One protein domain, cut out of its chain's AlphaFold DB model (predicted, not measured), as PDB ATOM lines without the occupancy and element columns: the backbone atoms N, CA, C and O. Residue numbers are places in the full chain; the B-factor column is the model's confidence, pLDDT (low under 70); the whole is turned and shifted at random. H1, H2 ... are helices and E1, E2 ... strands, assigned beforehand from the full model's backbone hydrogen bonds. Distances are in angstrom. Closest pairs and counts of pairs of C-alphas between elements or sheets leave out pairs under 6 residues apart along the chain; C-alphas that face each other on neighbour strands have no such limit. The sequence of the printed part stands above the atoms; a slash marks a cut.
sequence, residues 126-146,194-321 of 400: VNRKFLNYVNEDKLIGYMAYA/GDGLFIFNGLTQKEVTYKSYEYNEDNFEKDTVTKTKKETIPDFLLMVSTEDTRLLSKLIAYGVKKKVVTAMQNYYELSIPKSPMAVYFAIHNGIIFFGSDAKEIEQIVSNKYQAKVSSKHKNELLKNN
ATOM      1  N   VAL A 126       3.518  37.789  20.971       96.06
ATOM      2  CA  VAL A 126       3.144  37.827  22.385       96.06
ATOM      3  C   VAL A 126       3.277  36.427  22.989       96.06
ATOM      4  O   VAL A 126       2.852  35.432  22.390       96.06
ATOM      5  N   ASN A 127       3.871  36.335  24.177       97.44
ATOM      6  CA  ASN A 127       4.011  35.080  24.893       97.44
ATOM      7  C   ASN A 127       2.641  34.477  25.227       97.44
ATOM      8  O   ASN A 127       1.852  35.026  25.995       97.44
ATOM      9  N   ARG A 128       2.379  33.281  24.689       97.50
ATOM     10  CA  ARG A 128       1.119  32.549  24.894       97.50
ATOM     11  C   ARG A 128       0.802  32.294  26.365       97.50
ATOM     12  O   ARG A 128      -0.371  32.193  26.706       97.50
ATOM     13  N   LYS A 129       1.819  32.216  27.232       97.94
ATOM     14  CA  LYS A 129       1.631  32.038  28.676       97.94
ATOM     15  C   LYS A 129       0.892  33.211  29.324       97.94
ATOM     16  O   LYS A 129       0.252  32.988  30.342       97.94
ATOM     17  N   PHE A 130       0.917  34.415  28.741       98.31
ATOM     18  CA  PHE A 130       0.154  35.557  29.260       98.31
ATOM     19  C   PHE A 130      -1.353  35.273  29.309       98.31
ATOM     20  O   PHE A 130      -2.039  35.742  30.208       98.31
ATOM     21  N   LEU A 131      -1.868  34.436  28.399       97.56
ATOM     22  CA  LEU A 131      -3.283  34.057  28.363       97.56
ATOM     23  C   LEU A 131      -3.736  33.286  29.612       97.56
ATOM     24  O   LEU A 131      -4.927  33.271  29.911       97.56
ATOM     25  N   ASN A 132      -2.803  32.681  30.356       97.62
ATOM     26  CA  ASN A 132      -3.086  32.001  31.623       97.62
ATOM     27  C   ASN A 132      -3.307  32.978  32.788       97.62
ATOM     28  O   ASN A 132      -3.513  32.538  33.914       97.62
ATOM     29  N   TYR A 133      -3.249  34.282  32.523       97.75
ATOM     30  CA  TYR A 133      -3.417  35.343  33.512       97.75
ATOM     31  C   TYR A 133      -4.366  36.439  33.001       97.75
ATOM     32  O   TYR A 133      -4.303  37.583  33.435       97.75
ATOM     33  N   VAL A 134      -5.242  36.091  32.051       97.62
ATOM     34  CA  VAL A 134      -6.331  36.955  31.572       97.62
ATOM     35  C   VAL A 134      -7.648  36.422  32.116       97.62
ATOM     36  O   VAL A 134      -7.949  35.240  31.946       97.62
ATOM     37  N   ASN A 135      -8.455  37.295  32.722       96.75
ATOM     38  CA  ASN A 135      -9.821  36.989  33.133       96.75
ATOM     39  C   ASN A 135     -10.815  37.963  32.483       96.75
ATOM     40  O   ASN A 135     -10.964  39.112  32.892       96.75
ATOM     41  N   GLU A 136     -11.514  37.481  31.461       95.25
ATOM     42  CA  GLU A 136     -12.451  38.241  30.631       95.25
ATOM     43  C   GLU A 136     -13.674  38.772  31.392       95.25
ATOM     44  O   GLU A 136     -14.250  39.783  30.981       95.25
ATOM     45  N   ASP A 137     -14.044  38.142  32.514       94.69
ATOM     46  CA  ASP A 137     -15.167  38.594  33.346       94.69
ATOM     47  C   ASP A 137     -14.833  39.922  34.046       94.69
ATOM     48  O   ASP A 137     -15.713  40.762  34.241       94.69
ATOM     49  N   LYS A 138     -13.551  40.148  34.367       94.12
ATOM     50  CA  LYS A 138     -13.046  41.404  34.952       94.12
ATOM     51  C   LYS A 138     -12.506  42.383  33.908       94.12
ATOM     52  O   LYS A 138     -12.531  43.589  34.134       94.12
ATOM     53  N   LEU A 139     -12.047  41.870  32.769       96.38
ATOM     54  CA  LEU A 139     -11.370  42.627  31.719       96.38
ATOM     55  C   LEU A 139     -12.235  43.772  31.174       96.38
ATOM     56  O   LEU A 139     -13.235  43.527  30.493       96.38
ATOM     57  N   ILE A 140     -11.798  45.012  31.403       97.56
ATOM     58  CA  ILE A 140     -12.327  46.209  30.732       97.56
ATOM     59  C   ILE A 140     -11.522  46.500  29.470       97.56
ATOM     60  O   ILE A 140     -12.096  46.873  28.452       97.56
ATOM     61  N   GLY A 141     -10.207  46.305  29.509       98.00
ATOM     62  CA  GLY A 141      -9.371  46.482  28.334       98.00
ATOM     63  C   GLY A 141      -7.999  45.847  28.465       98.00
ATOM     64  O   GLY A 141      -7.557  45.502  29.558       98.00
ATOM     65  N   TYR A 142      -7.316  45.697  27.339       98.56
ATOM     66  CA  TYR A 142      -5.909  45.324  27.313       98.56
ATOM     67  C   TYR A 142      -5.151  46.093  26.244       98.56
ATOM     68  O   TYR A 142      -5.725  46.572  25.268       98.56
ATOM     69  N   MET A 143      -3.834  46.125  26.405       98.38
ATOM     70  CA  MET A 143      -2.889  46.499  25.370       98.38
ATOM     71  C   MET A 143      -1.743  45.493  25.378       98.38
ATOM     72  O   MET A 143      -1.086  45.279  26.393       98.38
ATOM     73  N   ALA A 144      -1.508  44.875  24.235       98.00
ATOM     74  CA  ALA A 144      -0.456  43.910  24.014       98.00
ATOM     75  C   ALA A 144       0.488  44.438  22.949       98.00
ATOM     76  O   ALA A 144       0.046  44.975  21.929       98.00
ATOM     77  N   TYR A 145       1.779  44.243  23.170       96.00
ATOM     78  CA  TYR A 145       2.796  44.515  22.174       96.00
ATOM     79  C   TYR A 145       3.815  43.378  22.145       96.00
ATOM     80  O   TYR A 145       4.056  42.707  23.150       96.00
ATOM     81  N   ALA A 146       4.416  43.162  20.984       96.38
ATOM     82  CA  ALA A 146       5.504  42.229  20.780       96.38
ATOM     83  C   ALA A 146       6.461  42.778  19.726       96.38
ATOM     84  O   ALA A 146       6.123  42.899  18.548       96.38
ATOM     85  N   GLY A 194      10.899  41.811  24.934       94.12
ATOM     86  CA  GLY A 194      10.240  42.809  24.085       94.12
ATOM     87  C   GLY A 194       8.763  42.547  23.795       94.12
ATOM     88  O   GLY A 194       8.171  43.191  22.935       94.12
ATOM     89  N   ASP A 195       8.132  41.627  24.519       97.31
ATOM     90  CA  ASP A 195       6.679  41.478  24.536       97.31
ATOM     91  C   ASP A 195       6.096  41.762  25.916       97.31
ATOM     92  O   ASP A 195       6.679  41.410  26.947       97.31
ATOM     93  N   GLY A 196       4.908  42.354  25.911       97.88
ATOM     94  CA  GLY A 196       4.154  42.618  27.118       97.88
ATOM     95  C   GLY A 196       2.652  42.625  26.887       97.88
ATOM     96  O   GLY A 196       2.168  42.852  25.777       97.88
ATOM     97  N   LEU A 197       1.923  42.362  27.965       98.62
ATOM     98  CA  LEU A 197       0.471  42.454  28.029       98.62
ATOM     99  C   LEU A 197       0.089  43.278  29.254       98.62
ATOM    100  O   LEU A 197       0.337  42.868  30.384       98.62
ATOM    101  N   PHE A 198      -0.506  44.437  29.010       98.62
ATOM    102  CA  PHE A 198      -1.150  45.268  30.013       98.62
ATOM    103  C   PHE A 198      -2.648  44.972  30.019       98.62
ATOM    104  O   PHE A 198      -3.288  44.992  28.968       98.62
ATOM    105  N   ILE A 199      -3.202  44.715  31.195       98.31
ATOM    106  CA  ILE A 199      -4.616  44.450  31.444       98.31
ATOM    107  C   ILE A 199      -5.143  45.552  32.349       98.31
ATOM    108  O   ILE A 199      -4.503  45.909  33.334       98.31
ATOM    109  N   PHE A 200      -6.327  46.049  32.021       97.69
ATOM    110  CA  PHE A 200      -7.088  46.996  32.813       97.69
ATOM    111  C   PHE A 200      -8.417  46.357  33.223       97.69
ATOM    112  O   PHE A 200      -9.252  46.030  32.371       97.69
ATOM    113  N   ASN A 201      -8.606  46.185  34.529       95.19
ATOM    114  CA  ASN A 201      -9.791  45.571  35.134       95.19
ATOM    115  C   ASN A 201     -10.774  46.615  35.693       95.19
ATOM    116  O   ASN A 201     -11.942  46.307  35.942       95.19
ATOM    117  N   GLY A 202     -10.332  47.867  35.835       92.56
ATOM    118  CA  GLY A 202     -11.182  48.995  36.198       92.56
ATOM    119  C   GLY A 202     -10.553  49.937  37.200       92.56
ATOM    120  O   GLY A 202      -9.353  50.185  37.169       92.56
ATOM    121  N   LEU A 203     -11.393  50.527  38.039       91.12
ATOM    122  CA  LEU A 203     -11.000  51.530  39.016       91.12
ATOM    123  C   LEU A 203     -11.393  51.039  40.403       91.12
ATOM    124  O   LEU A 203     -12.447  50.427  40.580       91.12
ATOM    125  N   THR A 204     -10.552  51.329  41.385       83.94
ATOM    126  CA  THR A 204     -10.838  51.069  42.797       83.94
ATOM    127  C   THR A 204     -10.617  52.341  43.602       83.94
ATOM    128  O   THR A 204      -9.793  53.181  43.243       83.94
ATOM    129  N   GLN A 205     -11.379  52.515  44.680       82.38
ATOM    130  CA  GLN A 205     -11.160  53.605  45.629       82.38
ATOM    131  C   GLN A 205     -10.298  53.102  46.782       82.38
ATOM    132  O   GLN A 205     -10.603  52.070  47.381       82.38
ATOM    133  N   LYS A 206      -9.250  53.851  47.121       78.50
ATOM    134  CA  LYS A 206      -8.400  53.589  48.283       78.50
ATOM    135  C   LYS A 206      -8.439  54.788  49.223       78.50
ATOM    136  O   LYS A 206      -8.356  55.929  48.777       78.50
ATOM    137  N   GLU A 207      -8.584  54.536  50.520       76.19
ATOM    138  CA  GLU A 207      -8.453  55.585  51.532       76.19
ATOM    139  C   GLU A 207      -6.978  55.901  51.764       76.19
ATOM    140  O   GLU A 207      -6.152  55.006  51.955       76.19
ATOM    141  N   VAL A 208      -6.652  57.188  51.721       73.38
ATOM    142  CA  VAL A 208      -5.290  57.700  51.826       73.38
ATOM    143  C   VAL A 208      -5.235  58.725  52.935       73.38
ATOM    144  O   VAL A 208      -6.093  59.601  53.045       73.38
ATOM    145  N   THR A 209      -4.218  58.604  53.775       69.75
ATOM    146  CA  THR A 209      -4.028  59.488  54.917       69.75
ATOM    147  C   THR A 209      -3.029  60.577  54.558       69.75
ATOM    148  O   THR A 209      -1.907  60.282  54.145       69.75
ATOM    149  N   TYR A 210      -3.407  61.840  54.734       66.44
ATOM    150  CA  TYR A 210      -2.531  62.985  54.516       66.44
ATOM    151  C   TYR A 210      -2.474  63.873  55.758       66.44
ATOM    152  O   TYR A 210      -3.435  63.991  56.522       66.44
ATOM    153  N   LYS A 211      -1.315  64.499  55.975       66.56
ATOM    154  CA  LYS A 211      -1.144  65.497  57.031       66.56
ATOM    155  C   LYS A 211      -1.668  66.835  56.523       66.56
ATOM    156  O   LYS A 211      -1.238  67.310  55.474       66.56
ATOM    157  N   SER A 212      -2.597  67.419  57.261       67.00
ATOM    158  CA  SER A 212      -3.121  68.762  57.045       67.00
ATOM    159  C   SER A 212      -2.813  69.620  58.271       67.00
ATOM    160  O   SER A 212      -2.428  69.101  59.317       67.00
ATOM    161  N   TYR A 213      -2.950  70.933  58.126       74.12
ATOM    162  CA  TYR A 213      -2.777  71.877  59.222       74.12
ATOM    163  C   TYR A 213      -4.127  72.520  59.483       74.12
ATOM    164  O   TYR A 213      -4.686  73.143  58.579       74.12
ATOM    165  N   GLU A 214      -4.653  72.332  60.685       72.62
ATOM    166  CA  GLU A 214      -5.799  73.098  61.157       72.62
ATOM    167  C   GLU A 214      -5.294  74.268  61.987       72.62
ATOM    168  O   GLU A 214      -4.305  74.165  62.714       72.62
ATOM    169  N   TYR A 215      -5.925  75.415  61.766       69.31
ATOM    170  CA  TYR A 215      -5.611  76.637  62.480       69.31
ATOM    171  C   TYR A 215      -6.527  76.688  63.693       69.31
ATOM    172  O   TYR A 215      -7.745  76.691  63.532       69.31
ATOM    173  N   ASN A 216      -5.949  76.687  64.888       66.81
ATOM    174  CA  ASN A 216      -6.721  76.877  66.102       66.81
ATOM    175  C   ASN A 216      -7.055  78.375  66.223       66.81
ATOM    176  O   ASN A 216      -6.161  79.214  66.344       66.81
ATOM    177  N   GLU A 217      -8.341  78.716  66.102       67.56
ATOM    178  CA  GLU A 217      -8.815  80.108  66.086       67.56
ATOM    179  C   GLU A 217      -8.610  80.825  67.433       67.56
ATOM    180  O   GLU A 217      -8.520  82.052  67.452       67.56
ATOM    181  N   ASP A 218      -8.454  80.080  68.534       70.38
ATOM    182  CA  ASP A 218      -8.327  80.640  69.883       70.38
ATOM    183  C   ASP A 218      -6.886  81.037  70.238       70.38
ATOM    184  O   ASP A 218      -6.668  81.999  70.978       70.38
ATOM    185  N   ASN A 219      -5.881  80.312  69.732       73.31
ATOM    186  CA  ASN A 219      -4.468  80.542  70.071       73.31
ATOM    187  C   ASN A 219      -3.553  80.805  68.860       73.31
ATOM    188  O   ASN A 219      -2.360  81.048  69.035       73.31
ATOM    189  N   PHE A 220      -4.106  80.802  67.642       66.19
ATOM    190  CA  PHE A 220      -3.395  80.995  66.375       66.19
ATOM    191  C   PHE A 220      -2.263  79.982  66.104       66.19
ATOM    192  O   PHE A 220      -1.402  80.233  65.252       66.19
ATOM    193  N   GLU A 221      -2.253  78.836  66.788       65.81
ATOM    194  CA  GLU A 221      -1.285  77.763  66.563       65.81
ATOM    195  C   GLU A 221      -1.739  76.819  65.436       65.81
ATOM    196  O   GLU A 221      -2.928  76.661  65.144       65.81
ATOM    197  N   LYS A 222      -0.761  76.208  64.753       66.44
ATOM    198  CA  LYS A 222      -1.000  75.237  63.677       66.44
ATOM    199  C   LYS A 222      -0.912  73.823  64.231       66.44
ATOM    200  O   LYS A 222       0.194  73.308  64.414       66.44
ATOM    201  N   ASP A 223      -2.052  73.167  64.376       72.25
ATOM    202  CA  ASP A 223      -2.099  71.762  64.753       72.25
ATOM    203  C   ASP A 223      -1.979  70.871  63.515       72.25
ATOM    204  O   ASP A 223      -2.661  71.049  62.500       72.25
ATOM    205  N   THR A 224      -1.071  69.894  63.574       66.00
ATOM    206  CA  THR A 224      -0.946  68.893  62.510       66.00
ATOM    207  C   THR A 224      -2.033  67.845  62.696       66.00
ATOM    208  O   THR A 224      -1.912  66.965  63.547       66.00
ATOM    209  N   VAL A 225      -3.067  67.898  61.863       79.19
ATOM    210  CA  VAL A 225      -4.161  66.925  61.874       79.19
ATOM    211  C   VAL A 225      -3.990  65.904  60.754       79.19
ATOM    212  O   VAL A 225      -3.556  66.206  59.640       79.19
ATOM    213  N   THR A 226      -4.321  64.655  61.058       73.62
ATOM    214  CA  THR A 226      -4.282  63.557  60.092       73.62
ATOM    215  C   THR A 226      -5.669  63.416  59.471       73.62
ATOM    216  O   THR A 226      -6.616  63.074  60.172       73.62
ATOM    217  N   LYS A 227      -5.799  63.701  58.171       76.50
ATOM    218  CA  LYS A 227      -7.060  63.599  57.420       76.50
ATOM    219  C   LYS A 227      -7.014  62.419  56.458       76.50
ATOM    220  O   LYS A 227      -5.944  62.048  55.977       76.50
ATOM    221  N   THR A 228      -8.173  61.843  56.159       78.12
ATOM    222  CA  THR A 228      -8.325  60.814  55.128       78.12
ATOM    223  C   THR A 228      -9.033  61.388  53.907       78.12
ATOM    224  O   THR A 228      -9.944  62.207  54.018       78.12
ATOM    225  N   LYS A 229      -8.606  60.964  52.721       78.25
ATOM    226  CA  LYS A 229      -9.301  61.211  51.456       78.25
ATOM    227  C   LYS A 229      -9.426  59.890  50.705       78.25
ATOM    228  O   LYS A 229      -8.572  59.021  50.842       78.25
ATOM    229  N   LYS A 230     -10.484  59.723  49.916       82.75
ATOM    230  CA  LYS A 230     -10.575  58.628  48.947       82.75
ATOM    231  C   LYS A 230      -9.885  59.043  47.654       82.75
ATOM    232  O   LYS A 230     -10.191  60.105  47.113       82.75
ATOM    233  N   GLU A 231      -8.970  58.215  47.174       83.06
ATOM    234  CA  GLU A 231      -8.320  58.391  45.878       83.06
ATOM    235  C   GLU A 231      -8.652  57.222  44.956       83.06
ATOM    236  O   GLU A 231      -8.671  56.058  45.369       83.06
ATOM    237  N   THR A 232      -8.946  57.552  43.701       86.94
ATOM    238  CA  THR A 232      -9.255  56.583  42.653       86.94
ATOM    239  C   THR A 232      -7.959  56.081  42.035       86.94
ATOM    240  O   THR A 232      -7.170  56.865  41.510       86.94
ATOM    241  N   ILE A 233      -7.738  54.769  42.075       88.06
ATOM    242  CA  ILE A 233      -6.555  54.122  41.509       88.06
ATOM    243  C   ILE A 233      -6.958  53.097  40.437       88.06
ATOM    244  O   ILE A 233      -8.001  52.445  40.565       88.06
ATOM    245  N   PRO A 234      -6.158  52.942  39.367       91.31
ATOM    246  CA  PRO A 234      -6.410  51.929  38.353       91.31
ATOM    247  C   PRO A 234      -6.142  50.525  38.902       91.31
ATOM    248  O   PRO A 234      -5.144  50.305  39.586       91.31
ATOM    249  N   ASP A 235      -7.015  49.585  38.547       93.44
ATOM    250  CA  ASP A 235      -6.807  48.152  38.714       93.44
ATOM    251  C   ASP A 235      -6.193  47.568  37.435       93.44
ATOM    252  O   ASP A 235      -6.854  47.502  36.387       93.44
ATOM    253  N   PHE A 236      -4.912  47.209  37.499       95.62
ATOM    254  CA  PHE A 236      -4.145  46.748  36.354       95.62
ATOM    255  C   PHE A 236      -3.205  45.585  36.670       95.62
ATOM    256  O   PHE A 236      -2.704  45.439  37.786       95.62
ATOM    257  N   LEU A 237      -2.881  44.840  35.611       97.94
ATOM    258  CA  LEU A 237      -1.839  43.819  35.584       97.94
ATOM    259  C   LEU A 237      -0.984  43.990  34.328       97.94
ATOM    260  O   LEU A 237      -1.477  43.923  33.206       97.94
ATOM    261  N   LEU A 238       0.314  44.190  34.506       98.31
ATOM    262  CA  LEU A 238       1.320  44.209  33.455       98.31
ATOM    263  C   LEU A 238       2.151  42.931  33.524       98.31
ATOM    264  O   LEU A 238       2.718  42.595  34.562       98.31
ATOM    265  N   MET A 239       2.269  42.260  32.386       98.62
ATOM    266  CA  MET A 239       3.123  41.099  32.183       98.62
ATOM    267  C   MET A 239       4.201  41.407  31.159       98.62
ATOM    268  O   MET A 239       3.903  41.961  30.102       98.62
ATOM    269  N   VAL A 240       5.436  41.002  31.447       98.00
ATOM    270  CA  VAL A 240       6.581  41.122  30.535       98.00
ATOM    271  C   VAL A 240       7.370  39.818  30.545       98.00
ATOM    272  O   VAL A 240       7.641  39.266  31.609       98.00
ATOM    273  N   SER A 241       7.745  39.299  29.376       98.19
ATOM    274  CA  SER A 241       8.519  38.051  29.312       98.19
ATOM    275  C   SER A 241       9.983  38.265  29.696       98.19
ATOM    276  O   SER A 241      10.617  39.229  29.261       98.19
ATOM    277  N   THR A 242      10.538  37.305  30.437       96.88
ATOM    278  CA  THR A 242      11.944  37.279  30.858       96.88
ATOM    279  C   THR A 242      12.503  35.853  30.829       96.88
ATOM    280  O   THR A 242      11.785  34.887  31.091       96.88
ATOM    281  N   GLU A 243      13.786  35.710  30.505       95.69
ATOM    282  CA  GLU A 243      14.538  34.445  30.563       95.69
ATOM    283  C   GLU A 243      15.685  34.507  31.578       95.69
ATOM    284  O   GLU A 243      16.048  33.481  32.151       95.69
ATOM    285  N   ASP A 244      16.231  35.698  31.836       93.94
ATOM    286  CA  ASP A 244      17.301  35.923  32.803       93.94
ATOM    287  C   ASP A 244      16.872  36.901  33.899       93.94
ATOM    288  O   ASP A 244      16.660  38.094  33.677       93.94
ATOM    289  N   THR A 245      16.799  36.384  35.121       94.50
ATOM    290  CA  THR A 245      16.366  37.133  36.300       94.50
ATOM    291  C   THR A 245      17.530  37.615  37.157       94.50
ATOM    292  O   THR A 245      17.300  38.321  38.131       94.50
ATOM    293  N   ARG A 246      18.791  37.295  36.829       93.31
ATOM    294  CA  ARG A 246      19.949  37.573  37.704       93.31
ATOM    295  C   ARG A 246      20.105  39.060  38.008       93.31
ATOM    296  O   ARG A 246      20.346  39.432  39.158       93.31
ATOM    297  N   LEU A 247      19.964  39.909  36.988       89.38
ATOM    298  CA  LEU A 247      20.004  41.362  37.158       89.38
ATOM    299  C   LEU A 247      18.800  41.854  37.973       89.38
ATOM    300  O   LEU A 247      18.974  42.628  38.912       89.38
ATOM    301  N   LEU A 248      17.602  41.354  37.660       91.69
ATOM    302  CA  LEU A 248      16.366  41.719  38.355       91.69
ATOM    303  C   LEU A 248      16.440  41.359  39.842       91.69
ATOM    304  O   LEU A 248      16.185  42.210  40.686       91.69
ATOM    305  N   SER A 249      16.899  40.155  40.184       93.12
ATOM    306  CA  SER A 249      17.084  39.712  41.567       93.12
ATOM    307  C   SER A 249      18.068  40.600  42.335       93.12
ATOM    308  O   SER A 249      17.823  40.920  43.498       93.12
ATOM    309  N   LYS A 250      19.155  41.062  41.696       93.44
ATOM    310  CA  LYS A 250      20.088  42.025  42.310       93.44
ATOM    311  C   LYS A 250      19.426  43.384  42.557       93.44
ATOM    312  O   LYS A 250      19.619  43.956  43.628       93.44
ATOM    313  N   LEU A 251      18.640  43.886  41.601       91.25
ATOM    314  CA  LEU A 251      17.900  45.145  41.742       91.25
ATOM    315  C   LEU A 251      16.846  45.062  42.853       91.25
ATOM    316  O   LEU A 251      16.741  45.980  43.663       91.25
ATOM    317  N   ILE A 252      16.130  43.941  42.947       93.56
ATOM    318  CA  ILE A 252      15.153  43.681  44.009       93.56
ATOM    319  C   ILE A 252      15.848  43.652  45.371       93.56
ATOM    320  O   ILE A 252      15.450  44.382  46.276       93.56
ATOM    321  N   ALA A 253      16.929  42.878  45.514       94.25
ATOM    322  CA  ALA A 253      17.694  42.803  46.759       94.25
ATOM    323  C   ALA A 253      18.240  44.177  47.184       94.25
ATOM    324  O   ALA A 253      18.217  44.535  48.365       94.25
ATOM    325  N   TYR A 254      18.691  44.981  46.219       93.88
ATOM    326  CA  TYR A 254      19.106  46.356  46.466       93.88
ATOM    327  C   TYR A 254      17.937  47.244  46.920       93.88
ATOM    328  O   TYR A 254      18.082  47.987  47.892       93.88
ATOM    329  N   GLY A 255      16.770  47.138  46.277       91.19
ATOM    330  CA  GLY A 255      15.548  47.852  46.658       91.19
ATOM    331  C   GLY A 255      15.082  47.520  48.076       91.19
ATOM    332  O   GLY A 255      14.727  48.428  48.831       91.19
ATOM    333  N   VAL A 256      15.181  46.246  48.473       93.75
ATOM    334  CA  VAL A 256      14.913  45.787  49.846       93.75
ATOM    335  C   VAL A 256      15.908  46.408  50.823       93.75
ATOM    336  O   VAL A 256      15.510  47.010  51.819       93.75
ATOM    337  N   LYS A 257      17.210  46.374  50.508       94.44
ATOM    338  CA  LYS A 257      18.252  47.019  51.328       94.44
ATOM    339  C   LYS A 257      18.015  48.524  51.496       94.44
ATOM    340  O   LYS A 257      18.337  49.087  52.541       94.44
ATOM    341  N   LYS A 258      17.468  49.184  50.473       92.31
ATOM    342  CA  LYS A 258      17.134  50.615  50.482       92.31
ATOM    343  C   LYS A 258      15.748  50.929  51.052       92.31
ATOM    344  O   LYS A 258      15.408  52.105  51.111       92.31
ATOM    345  N   LYS A 259      14.989  49.924  51.507       89.19
ATOM    346  CA  LYS A 259      13.621  50.065  52.041       89.19
ATOM    347  C   LYS A 259      12.634  50.710  51.057       89.19
ATOM    348  O   LYS A 259      11.661  51.327  51.472       89.19
ATOM    349  N   VAL A 260      12.902  50.587  49.757       88.25
ATOM    350  CA  VAL A 260      11.986  51.016  48.683       88.25
ATOM    351  C   VAL A 260      11.080  49.853  48.268       88.25
ATOM    352  O   VAL A 260       9.953  50.059  47.828       88.25
ATOM    353  N   VAL A 261      11.572  48.625  48.449       92.69
ATOM    354  CA  VAL A 261      10.836  47.383  48.225       92.69
ATOM    355  C   VAL A 261      10.639  46.672  49.557       92.69
ATOM    356  O   VAL A 261      11.601  46.462  50.296       92.69
ATOM    357  N   THR A 262       9.411  46.251  49.829       94.44
ATOM    358  CA  THR A 262       9.084  45.359  50.940       94.44
ATOM    359  C   THR A 262       8.953  43.942  50.402       94.44
ATOM    360  O   THR A 262       8.187  43.687  49.471       94.44
ATOM    361  N   ALA A 263       9.722  43.009  50.962       93.75
ATOM    362  CA  ALA A 263       9.566  41.596  50.647       93.75
ATOM    363  C   ALA A 263       8.343  41.035  51.380       93.75
ATOM    364  O   ALA A 263       8.259  41.129  52.604       93.75
ATOM    365  N   MET A 264       7.423  40.447  50.621       91.44
ATOM    366  CA  MET A 264       6.339  39.621  51.148       91.44
ATOM    367  C   MET A 264       6.774  38.150  51.063       91.44
ATOM    368  O   MET A 264       7.942  37.857  50.810       91.44
ATOM    369  N   GLN A 265       5.863  37.199  51.281       87.12
ATOM    370  CA  GLN A 265       6.236  35.782  51.273       87.12
ATOM    371  C   GLN A 265       6.731  35.309  49.893       87.12
ATOM    372  O   GLN A 265       7.822  34.761  49.794       87.12
ATOM    373  N   ASN A 266       5.951  35.551  48.832       89.81
ATOM    374  CA  ASN A 266       6.233  35.059  47.470       89.81
ATOM    375  C   ASN A 266       6.167  36.158  46.392       89.81
ATOM    376  O   ASN A 266       6.168  35.869  45.197       89.81
ATOM    377  N   TYR A 267       6.065  37.415  46.806       96.62
ATOM    378  CA  TYR A 267       6.014  38.584  45.935       96.62
ATOM    379  C   TYR A 267       6.581  39.792  46.683       96.62
ATOM    380  O   TYR A 267       7.005  39.686  47.837       96.62
ATOM    381  N   TYR A 268       6.607  40.940  46.024       96.62
ATOM    382  CA  TYR A 268       7.176  42.166  46.557       96.62
ATOM    383  C   TYR A 268       6.180  43.311  46.447       96.62
ATOM    384  O   TYR A 268       5.368  43.351  45.524       96.62
ATOM    385  N   GLU A 269       6.279  44.260  47.367       95.50
ATOM    386  CA  GLU A 269       5.563  45.528  47.315       95.50
ATOM    387  C   GLU A 269       6.555  46.663  47.058       95.50
ATOM    388  O   GLU A 269       7.556  46.810  47.763       95.50
ATOM    389  N   LEU A 270       6.275  47.474  46.045       90.31
ATOM    390  CA  LEU A 270       6.980  48.709  45.742       90.31
ATOM    391  C   LEU A 270       6.148  49.888  46.250       90.31
ATOM    392  O   LEU A 270       5.058  50.163  45.744       90.31
ATOM    393  N   SER A 271       6.693  50.610  47.228       78.88
ATOM    394  CA  SER A 271       6.111  51.867  47.697       78.88
ATOM    395  C   SER A 271       6.561  53.014  46.798       78.88
ATOM    396  O   SER A 271       7.757  53.287  46.682       78.88
ATOM    397  N   ILE A 272       5.612  53.708  46.172       75.88
ATOM    398  CA  ILE A 272       5.901  54.878  45.339       75.88
ATOM    399  C   ILE A 272       5.853  56.131  46.228       75.88
ATOM    400  O   ILE A 272       4.799  56.441  46.788       75.88
ATOM    401  N   PRO A 273       6.959  56.888  46.371       73.25
ATOM    402  CA  PRO A 273       6.954  58.112  47.164       73.25
ATOM    403  C   PRO A 273       5.865  59.079  46.688       73.25
ATOM    404  O   PRO A 273       5.782  59.376  45.498       73.25
ATOM    405  N   LYS A 274       5.072  59.609  47.628       72.00
ATOM    406  CA  LYS A 274       3.979  60.570  47.367       72.00
ATOM    407  C   LYS A 274       2.835  60.033  46.492       72.00
ATOM    408  O   LYS A 274       2.080  60.833  45.950       72.00
ATOM    409  N   SER A 275       2.695  58.717  46.361       72.12
ATOM    410  CA  SER A 275       1.547  58.099  45.700       72.12
ATOM    411  C   SER A 275       0.852  57.132  46.658       72.12
ATOM    412  O   SER A 275       1.529  56.397  47.380       72.12
ATOM    413  N   PRO A 276      -0.489  57.096  46.672       71.62
ATOM    414  CA  PRO A 276      -1.243  56.107  47.451       71.62
ATOM    415  C   PRO A 276      -1.179  54.689  46.866       71.62
ATOM    416  O   PRO A 276      -1.611  53.710  47.494       71.62
ATOM    417  N   MET A 277      -0.708  54.592  45.622       75.38
ATOM    418  CA  MET A 277      -0.687  53.374  44.841       75.38
ATOM    419  C   MET A 277       0.509  52.537  45.280       75.38
ATOM    420  O   MET A 277       1.664  52.933  45.115       75.38
ATOM    421  N   ALA A 278       0.208  51.365  45.825       82.06
ATOM    422  CA  ALA A 278       1.192  50.309  45.972       82.06
ATOM    423  C   ALA A 278       1.237  49.532  44.656       82.06
ATOM    424  O   ALA A 278       0.189  49.249  44.071       82.06
ATOM    425  N   VAL A 279       2.440  49.208  44.191       91.62
ATOM    426  CA  VAL A 279       2.625  48.308  43.052       91.62
ATOM    427  C   VAL A 279       3.205  47.010  43.578       91.62
ATOM    428  O   VAL A 279       4.287  46.989  44.160       91.62
ATOM    429  N   TYR A 280       2.485  45.923  43.365       95.75
ATOM    430  CA  TYR A 280       2.913  44.581  43.714       95.75
ATOM    431  C   TYR A 280       3.571  43.939  42.508       95.75
ATOM    432  O   TYR A 280       3.096  44.086  41.382       95.75
ATOM    433  N   PHE A 281       4.673  43.233  42.718       97.12
ATOM    434  CA  PHE A 281       5.373  42.595  41.616       97.12
ATOM    435  C   PHE A 281       5.981  41.253  42.007       97.12
ATOM    436  O   PHE A 281       6.329  41.007  43.163       97.12
ATOM    437  N   ALA A 282       6.106  40.374  41.018       97.50
ATOM    438  CA  ALA A 282       6.682  39.046  41.172       97.50
ATOM    439  C   ALA A 282       7.311  38.575  39.860       97.50
ATOM    440  O   ALA A 282       6.954  39.046  38.781       97.50
ATOM    441  N   ILE A 283       8.225  37.611  39.948       97.12
ATOM    442  CA  ILE A 283       8.732  36.893  38.780       97.12
ATOM    443  C   ILE A 283       8.285  35.442  38.904       97.12
ATOM    444  O   ILE A 283       8.658  34.759  39.854       97.12
ATOM    445  N   HIS A 284       7.487  34.974  37.947       97.19
ATOM    446  CA  HIS A 284       6.913  33.630  37.964       97.19
ATOM    447  C   HIS A 284       6.812  33.069  36.545       97.19
ATOM    448  O   HIS A 284       6.418  33.769  35.617       97.19
ATOM    449  N   ASN A 285       7.182  31.803  36.338       95.75
ATOM    450  CA  ASN A 285       7.058  31.106  35.044       95.75
ATOM    451  C   ASN A 285       7.717  31.797  33.820       95.75
ATOM    452  O   ASN A 285       7.278  31.592  32.679       95.75
ATOM    453  N   GLY A 286       8.790  32.570  34.038       96.44
ATOM    454  CA  GLY A 286       9.470  33.349  32.990       96.44
ATOM    455  C   GLY A 286       8.727  34.634  32.603       96.44
ATOM    456  O   GLY A 286       8.830  35.107  31.472       96.44
ATOM    457  N   ILE A 287       7.915  35.163  33.519       98.31
ATOM    458  CA  ILE A 287       7.135  36.384  33.346       98.31
ATOM    459  C   ILE A 287       7.368  37.272  34.565       98.31
ATOM    460  O   ILE A 287       7.335  36.804  35.704       98.31
ATOM    461  N   ILE A 288       7.602  38.552  34.312       98.06
ATOM    462  CA  ILE A 288       7.594  39.606  35.317       98.06
ATOM    463  C   ILE A 288       6.170  40.150  35.375       98.06
ATOM    464  O   ILE A 288       5.632  40.576  34.353       98.06
ATOM    465  N   PHE A 289       5.578  40.128  36.561       98.38
ATOM    466  CA  PHE A 289       4.254  40.665  36.840       98.38
ATOM    467  C   PHE A 289       4.392  41.957  37.632       98.38
ATOM    468  O   PHE A 289       5.131  41.982  38.612       98.38
ATOM    469  N   PHE A 290       3.647  42.986  37.245       96.62
ATOM    470  CA  PHE A 290       3.407  44.188  38.041       96.62
ATOM    471  C   PHE A 290       1.906  44.425  38.100       96.62
ATOM    472  O   PHE A 290       1.259  44.420  37.059       96.62
ATOM    473  N   GLY A 291       1.346  44.668  39.273       95.25
ATOM    474  CA  GLY A 291      -0.077  44.938  39.400       95.25
ATOM    475  C   GLY A 291      -0.411  45.772  40.619       95.25
ATOM    476  O   GLY A 291       0.411  45.977  41.510       95.25
ATOM    477  N   SER A 292      -1.636  46.270  40.641       92.31
ATOM    478  CA  SER A 292      -2.186  47.070  41.739       92.31
ATOM    479  C   SER A 292      -2.891  46.233  42.812       92.31
ATOM    480  O   SER A 292      -3.083  46.724  43.922       92.31
ATOM    481  N   ASP A 293      -3.265  44.981  42.513       92.50
ATOM    482  CA  ASP A 293      -3.955  44.077  43.443       92.50
ATOM    483  C   ASP A 293      -3.000  43.008  44.008       92.50
ATOM    484  O   ASP A 293      -2.560  42.086  43.316       92.50
ATOM    485  N   ALA A 294      -2.705  43.104  45.308       93.75
ATOM    486  CA  ALA A 294      -1.874  42.136  46.023       93.75
ATOM    487  C   ALA A 294      -2.442  40.710  45.973       93.75
ATOM    488  O   ALA A 294      -1.681  39.753  45.835       93.75
ATOM    489  N   LYS A 295      -3.772  40.558  46.071       94.56
ATOM    490  CA  LYS A 295      -4.432  39.245  46.039       94.56
ATOM    491  C   LYS A 295      -4.311  38.620  44.659       94.56
ATOM    492  O   LYS A 295      -4.143  37.408  44.556       94.56
ATOM    493  N   GLU A 296      -4.382  39.434  43.608       95.81
ATOM    494  CA  GLU A 296      -4.169  38.965  42.242       95.81
ATOM    495  C   GLU A 296      -2.742  38.423  42.066       95.81
ATOM    496  O   GLU A 296      -2.569  37.285  41.626       95.81
ATOM    497  N   ILE A 297      -1.724  39.176  42.498       97.62
ATOM    498  CA  ILE A 297      -0.325  38.725  42.443       97.62
ATOM    499  C   ILE A 297      -0.101  37.469  43.298       97.62
ATOM    500  O   ILE A 297       0.553  36.529  42.845       97.62
ATOM    501  N   GLU A 298      -0.682  37.399  44.498       97.00
ATOM    502  CA  GLU A 298      -0.614  36.216  45.364       97.00
ATOM    503  C   GLU A 298      -1.225  34.973  44.693       97.00
ATOM    504  O   GLU A 298      -0.641  33.883  44.718       97.00
ATOM    505  N   GLN A 299      -2.385  35.117  44.048       97.00
ATOM    506  CA  GLN A 299      -3.026  34.039  43.294       97.00
ATOM    507  C   GLN A 299      -2.172  33.582  42.107       97.00
ATOM    508  O   GLN A 299      -2.104  32.381  41.836       97.00
ATOM    509  N   ILE A 300      -1.498  34.508  41.423       97.62
ATOM    510  CA  ILE A 300      -0.590  34.199  40.311       97.62
ATOM    511  C   ILE A 300       0.583  33.345  40.802       97.62
ATOM    512  O   ILE A 300       0.799  32.249  40.279       97.62
ATOM    513  N   VAL A 301       1.307  33.795  41.832       97.19
ATOM    514  CA  VAL A 301       2.504  33.084  42.324       97.19
ATOM    515  C   VAL A 301       2.170  31.770  43.036       97.19
ATOM    516  O   VAL A 301       2.995  30.861  43.073       97.19
ATOM    517  N   SER A 302       0.948  31.627  43.560       96.50
ATOM    518  CA  SER A 302       0.453  30.381  44.163       96.50
ATOM    519  C   SER A 302      -0.233  29.430  43.173       96.50
ATOM    520  O   SER A 302      -0.716  28.376  43.587       96.50
ATOM    521  N   ASN A 303      -0.264  29.765  41.876       96.19
ATOM    522  CA  ASN A 303      -0.952  29.008  40.818       96.19
ATOM    523  C   ASN A 303      -2.462  28.803  41.070       96.19
ATOM    524  O   ASN A 303      -3.037  27.795  40.665       96.19
ATOM    525  N   LYS A 304      -3.109  29.759  41.746       96.56
ATOM    526  CA  LYS A 304      -4.552  29.763  42.045       96.56
ATOM    527  C   LYS A 304      -5.346  30.758  41.195       96.56
ATOM    528  O   LYS A 304      -6.565  30.838  41.340       96.56
ATOM    529  N   TYR A 305      -4.677  31.531  40.337       96.75
ATOM    530  CA  TYR A 305      -5.334  32.499  39.460       96.75
ATOM    531  C   TYR A 305      -6.310  31.807  38.499       96.75
ATOM    532  O   TYR A 305      -5.965  30.830  37.835       96.75
ATOM    533  N   GLN A 306      -7.532  32.334  38.407       95.69
ATOM    534  CA  GLN A 306      -8.571  31.799  37.530       95.69
ATOM    535  C   GLN A 306      -8.597  32.571  36.214       95.69
ATOM    536  O   GLN A 306      -9.194  33.647  36.117       95.69
ATOM    537  N   ALA A 307      -7.953  32.009  35.196       96.56
ATOM    538  CA  ALA A 307      -7.967  32.564  33.852       96.56
ATOM    539  C   ALA A 307      -9.213  32.145  33.070       96.56
ATOM    540  O   ALA A 307      -9.656  30.996  33.115       96.56
ATOM    541  N   LYS A 308      -9.733  33.082  32.286       96.94
ATOM    542  CA  LYS A 308     -10.838  32.887  31.356       96.94
ATOM    543  C   LYS A 308     -10.642  33.852  30.201       96.94
ATOM    544  O   LYS A 308     -10.649  35.059  30.399       96.94
ATOM    545  N   VAL A 309     -10.444  33.325  29.000       96.06
ATOM    546  CA  VAL A 309     -10.224  34.148  27.808       96.06
ATOM    547  C   VAL A 309     -10.850  33.490  26.585       96.06
ATOM    548  O   VAL A 309     -10.565  32.331  26.260       96.06
ATOM    549  N   SER A 310     -11.723  34.232  25.913       96.38
ATOM    550  CA  SER A 310     -12.443  33.808  24.722       96.38
ATOM    551  C   SER A 310     -11.519  33.635  23.524       96.38
ATOM    552  O   SER A 310     -10.433  34.214  23.424       96.38
ATOM    553  N   SER A 311     -11.970  32.837  22.556       96.19
ATOM    554  CA  SER A 311     -11.247  32.628  21.299       96.19
ATOM    555  C   SER A 311     -11.026  33.932  20.521       96.19
ATOM    556  O   SER A 311     -10.002  34.049  19.849       96.19
ATOM    557  N   LYS A 312     -11.934  34.919  20.639       94.06
ATOM    558  CA  LYS A 312     -11.786  36.258  20.031       94.06
ATOM    559  C   LYS A 312     -10.528  36.936  20.580       94.06
ATOM    560  O   LYS A 312      -9.590  37.174  19.823       94.06
ATOM    561  N   HIS A 313     -10.439  37.121  21.899       96.19
ATOM    562  CA  HIS A 313      -9.279  37.763  22.527       96.19
ATOM    563  C   HIS A 313      -7.979  36.971  22.355       96.19
ATOM    564  O   HIS A 313      -6.940  37.565  22.071       96.19
ATOM    565  N   LYS A 314      -8.017  35.632  22.435       96.31
ATOM    566  CA  LYS A 314      -6.835  34.797  22.144       96.31
ATOM    567  C   LYS A 314      -6.291  35.058  20.741       96.31
ATOM    568  O   LYS A 314      -5.083  35.195  20.568       96.31
ATOM    569  N   ASN A 315      -7.168  35.115  19.741       94.94
ATOM    570  CA  ASN A 315      -6.759  35.357  18.362       94.94
ATOM    571  C   ASN A 315      -6.147  36.747  18.193       94.94
ATOM    572  O   ASN A 315      -5.082  36.853  17.585       94.94
ATOM    573  N   GLU A 316      -6.778  37.779  18.755       94.19
ATOM    574  CA  GLU A 316      -6.272  39.148  18.646       94.19
ATOM    575  C   GLU A 316      -4.908  39.319  19.324       94.19
ATOM    576  O   GLU A 316      -4.001  39.912  18.743       94.19
ATOM    577  N   LEU A 317      -4.716  38.733  20.507       95.50
ATOM    578  CA  LEU A 317      -3.450  38.809  21.239       95.50
ATOM    579  C   LEU A 317      -2.308  38.044  20.553       95.50
ATOM    580  O   LEU A 317      -1.165  38.485  20.594       95.50
ATOM    581  N   LEU A 318      -2.587  36.887  19.943       94.50
ATOM    582  CA  LEU A 318      -1.532  35.997  19.440       94.50
ATOM    583  C   LEU A 318      -1.161  36.208  17.970       94.50
ATOM    584  O   LEU A 318      -0.059  35.827  17.564       94.50
ATOM    585  N   LYS A 319      -2.066  36.748  17.145       92.56
ATOM    586  CA  LYS A 319      -1.813  36.921  15.703       92.56
ATOM    587  C   LYS A 319      -1.122  38.247  15.386       92.56
ATOM    588  O   LYS A 319      -0.341  38.313  14.431       92.56
ATOM    589  N   ASN A 320      -1.345  39.264  16.210       93.19
ATOM    590  CA  ASN A 320      -0.894  40.628  15.961       93.19
ATOM    591  C   ASN A 320       0.340  40.983  16.812       93.19
ATOM    592  O   ASN A 320       0.561  40.414  17.877       93.19
ATOM    593  N   ASN A 321       1.168  41.907  16.319       93.06
ATOM    594  CA  ASN A 321       2.320  42.442  17.058       93.06
ATOM    595  C   ASN A 321       1.918  43.554  18.020       93.06
ATOM    596  O   ASN A 321       2.561  43.743  19.040       93.06
TER     597      ASN A 321
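AT A GLANCE: This is residues 126 to 146 and 194 to 321 of the 400 residues of an uncharacterized protein of Pedobacter lusitanus (UniProt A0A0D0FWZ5). A twisted sheet of seven strands has helices on both faces, and two of its strands, E2 and E3, run on together past their bends as a long two-stranded arm. H1, H3 and H4 cover one face, and H2 covers the other at the far edge. The printed part has 149 residues, with four named helices and seven named strands in the order H1 E1 E2 E3 H2 E4 E5 E6 E7 H3 H4, class mixed. The sheet's order is E1 E2 E3 E7 E6 E5 E4, antiparallel throughout. The whole is loose, with a radius of gyration of the C-alphas of 19.5 A, and only just elongated, spanning 69 by 35 by 27 A.

IN THESE COORDINATES: H1, residues 128 to 133, begins at C-alpha 128 (1.119, 32.549, 24.894). E1 is residues 141 to 146. E2, residues 195 to 215, is 53.2 A long and bends by 71 degrees at residue 201; its C-alpha 215 is at (-5.611, 76.637, 62.480). E3, residues 222 to 241, is 51.5 A long and bends by 60 degrees at residue 235. H2, residues 246 to 257, is 16.7 A long. E4 is residues 261 to 263, E5 268 to 271, E6 278 to 284 and E7 287 to 291. H3 is residues 294 to 301; H4, residues 311 to 319, ends at C-alpha 319 (-1.813, 36.921, 15.703).

HOW THE PARTS SIT: E1 and E2 are antiparallel, with N 143 and O 198 at 2.9 A. The hairpin E2 and E3 has N 208 and O 229 at 2.8 A. E3 and E7 have N 240 and O 288 at 2.9 A. E4 E5 E6 E7 form a meander, each strand the antiparallel neighbour of the one before; N 262 and O 269 are 2.8 A apart, N 270 and O 279 2.8 A, N 289 and O 282 2.8 A. Three layers, helices on both faces of the sheet, place H1, H3 and H4 on one face and H2 on the opposite face. H3 is over E7 and E6, along the strands, at a height of 8.0 A; its closest C-alphas to E6 are Ala 294 and Tyr 280, 5.9 A. H2 runs slantwise to the strands at 9.5 A, H1 along them at 9.2 A, and H4 along E1 at 11.0 A. In H2, H3 and H4 every O i to N i+4 pair is within hydrogen-bond range; in H1 0 of 2 are, against 3 of 3 O i to N i+3 pairs.

THE WHOLE: The C-alphas farthest apart, of Asp 218 and Lys 319, are 69.9 A apart. Residues 147 to 193 are not printed; C-alphas 146 and 194 are 5.8 A apart across the cut. Of the links printed whole, none is long. Mean pLDDT of the printed part is 90.0; residues 209 to 212, 215 to 217, 220 to 222 and 224 are under 70.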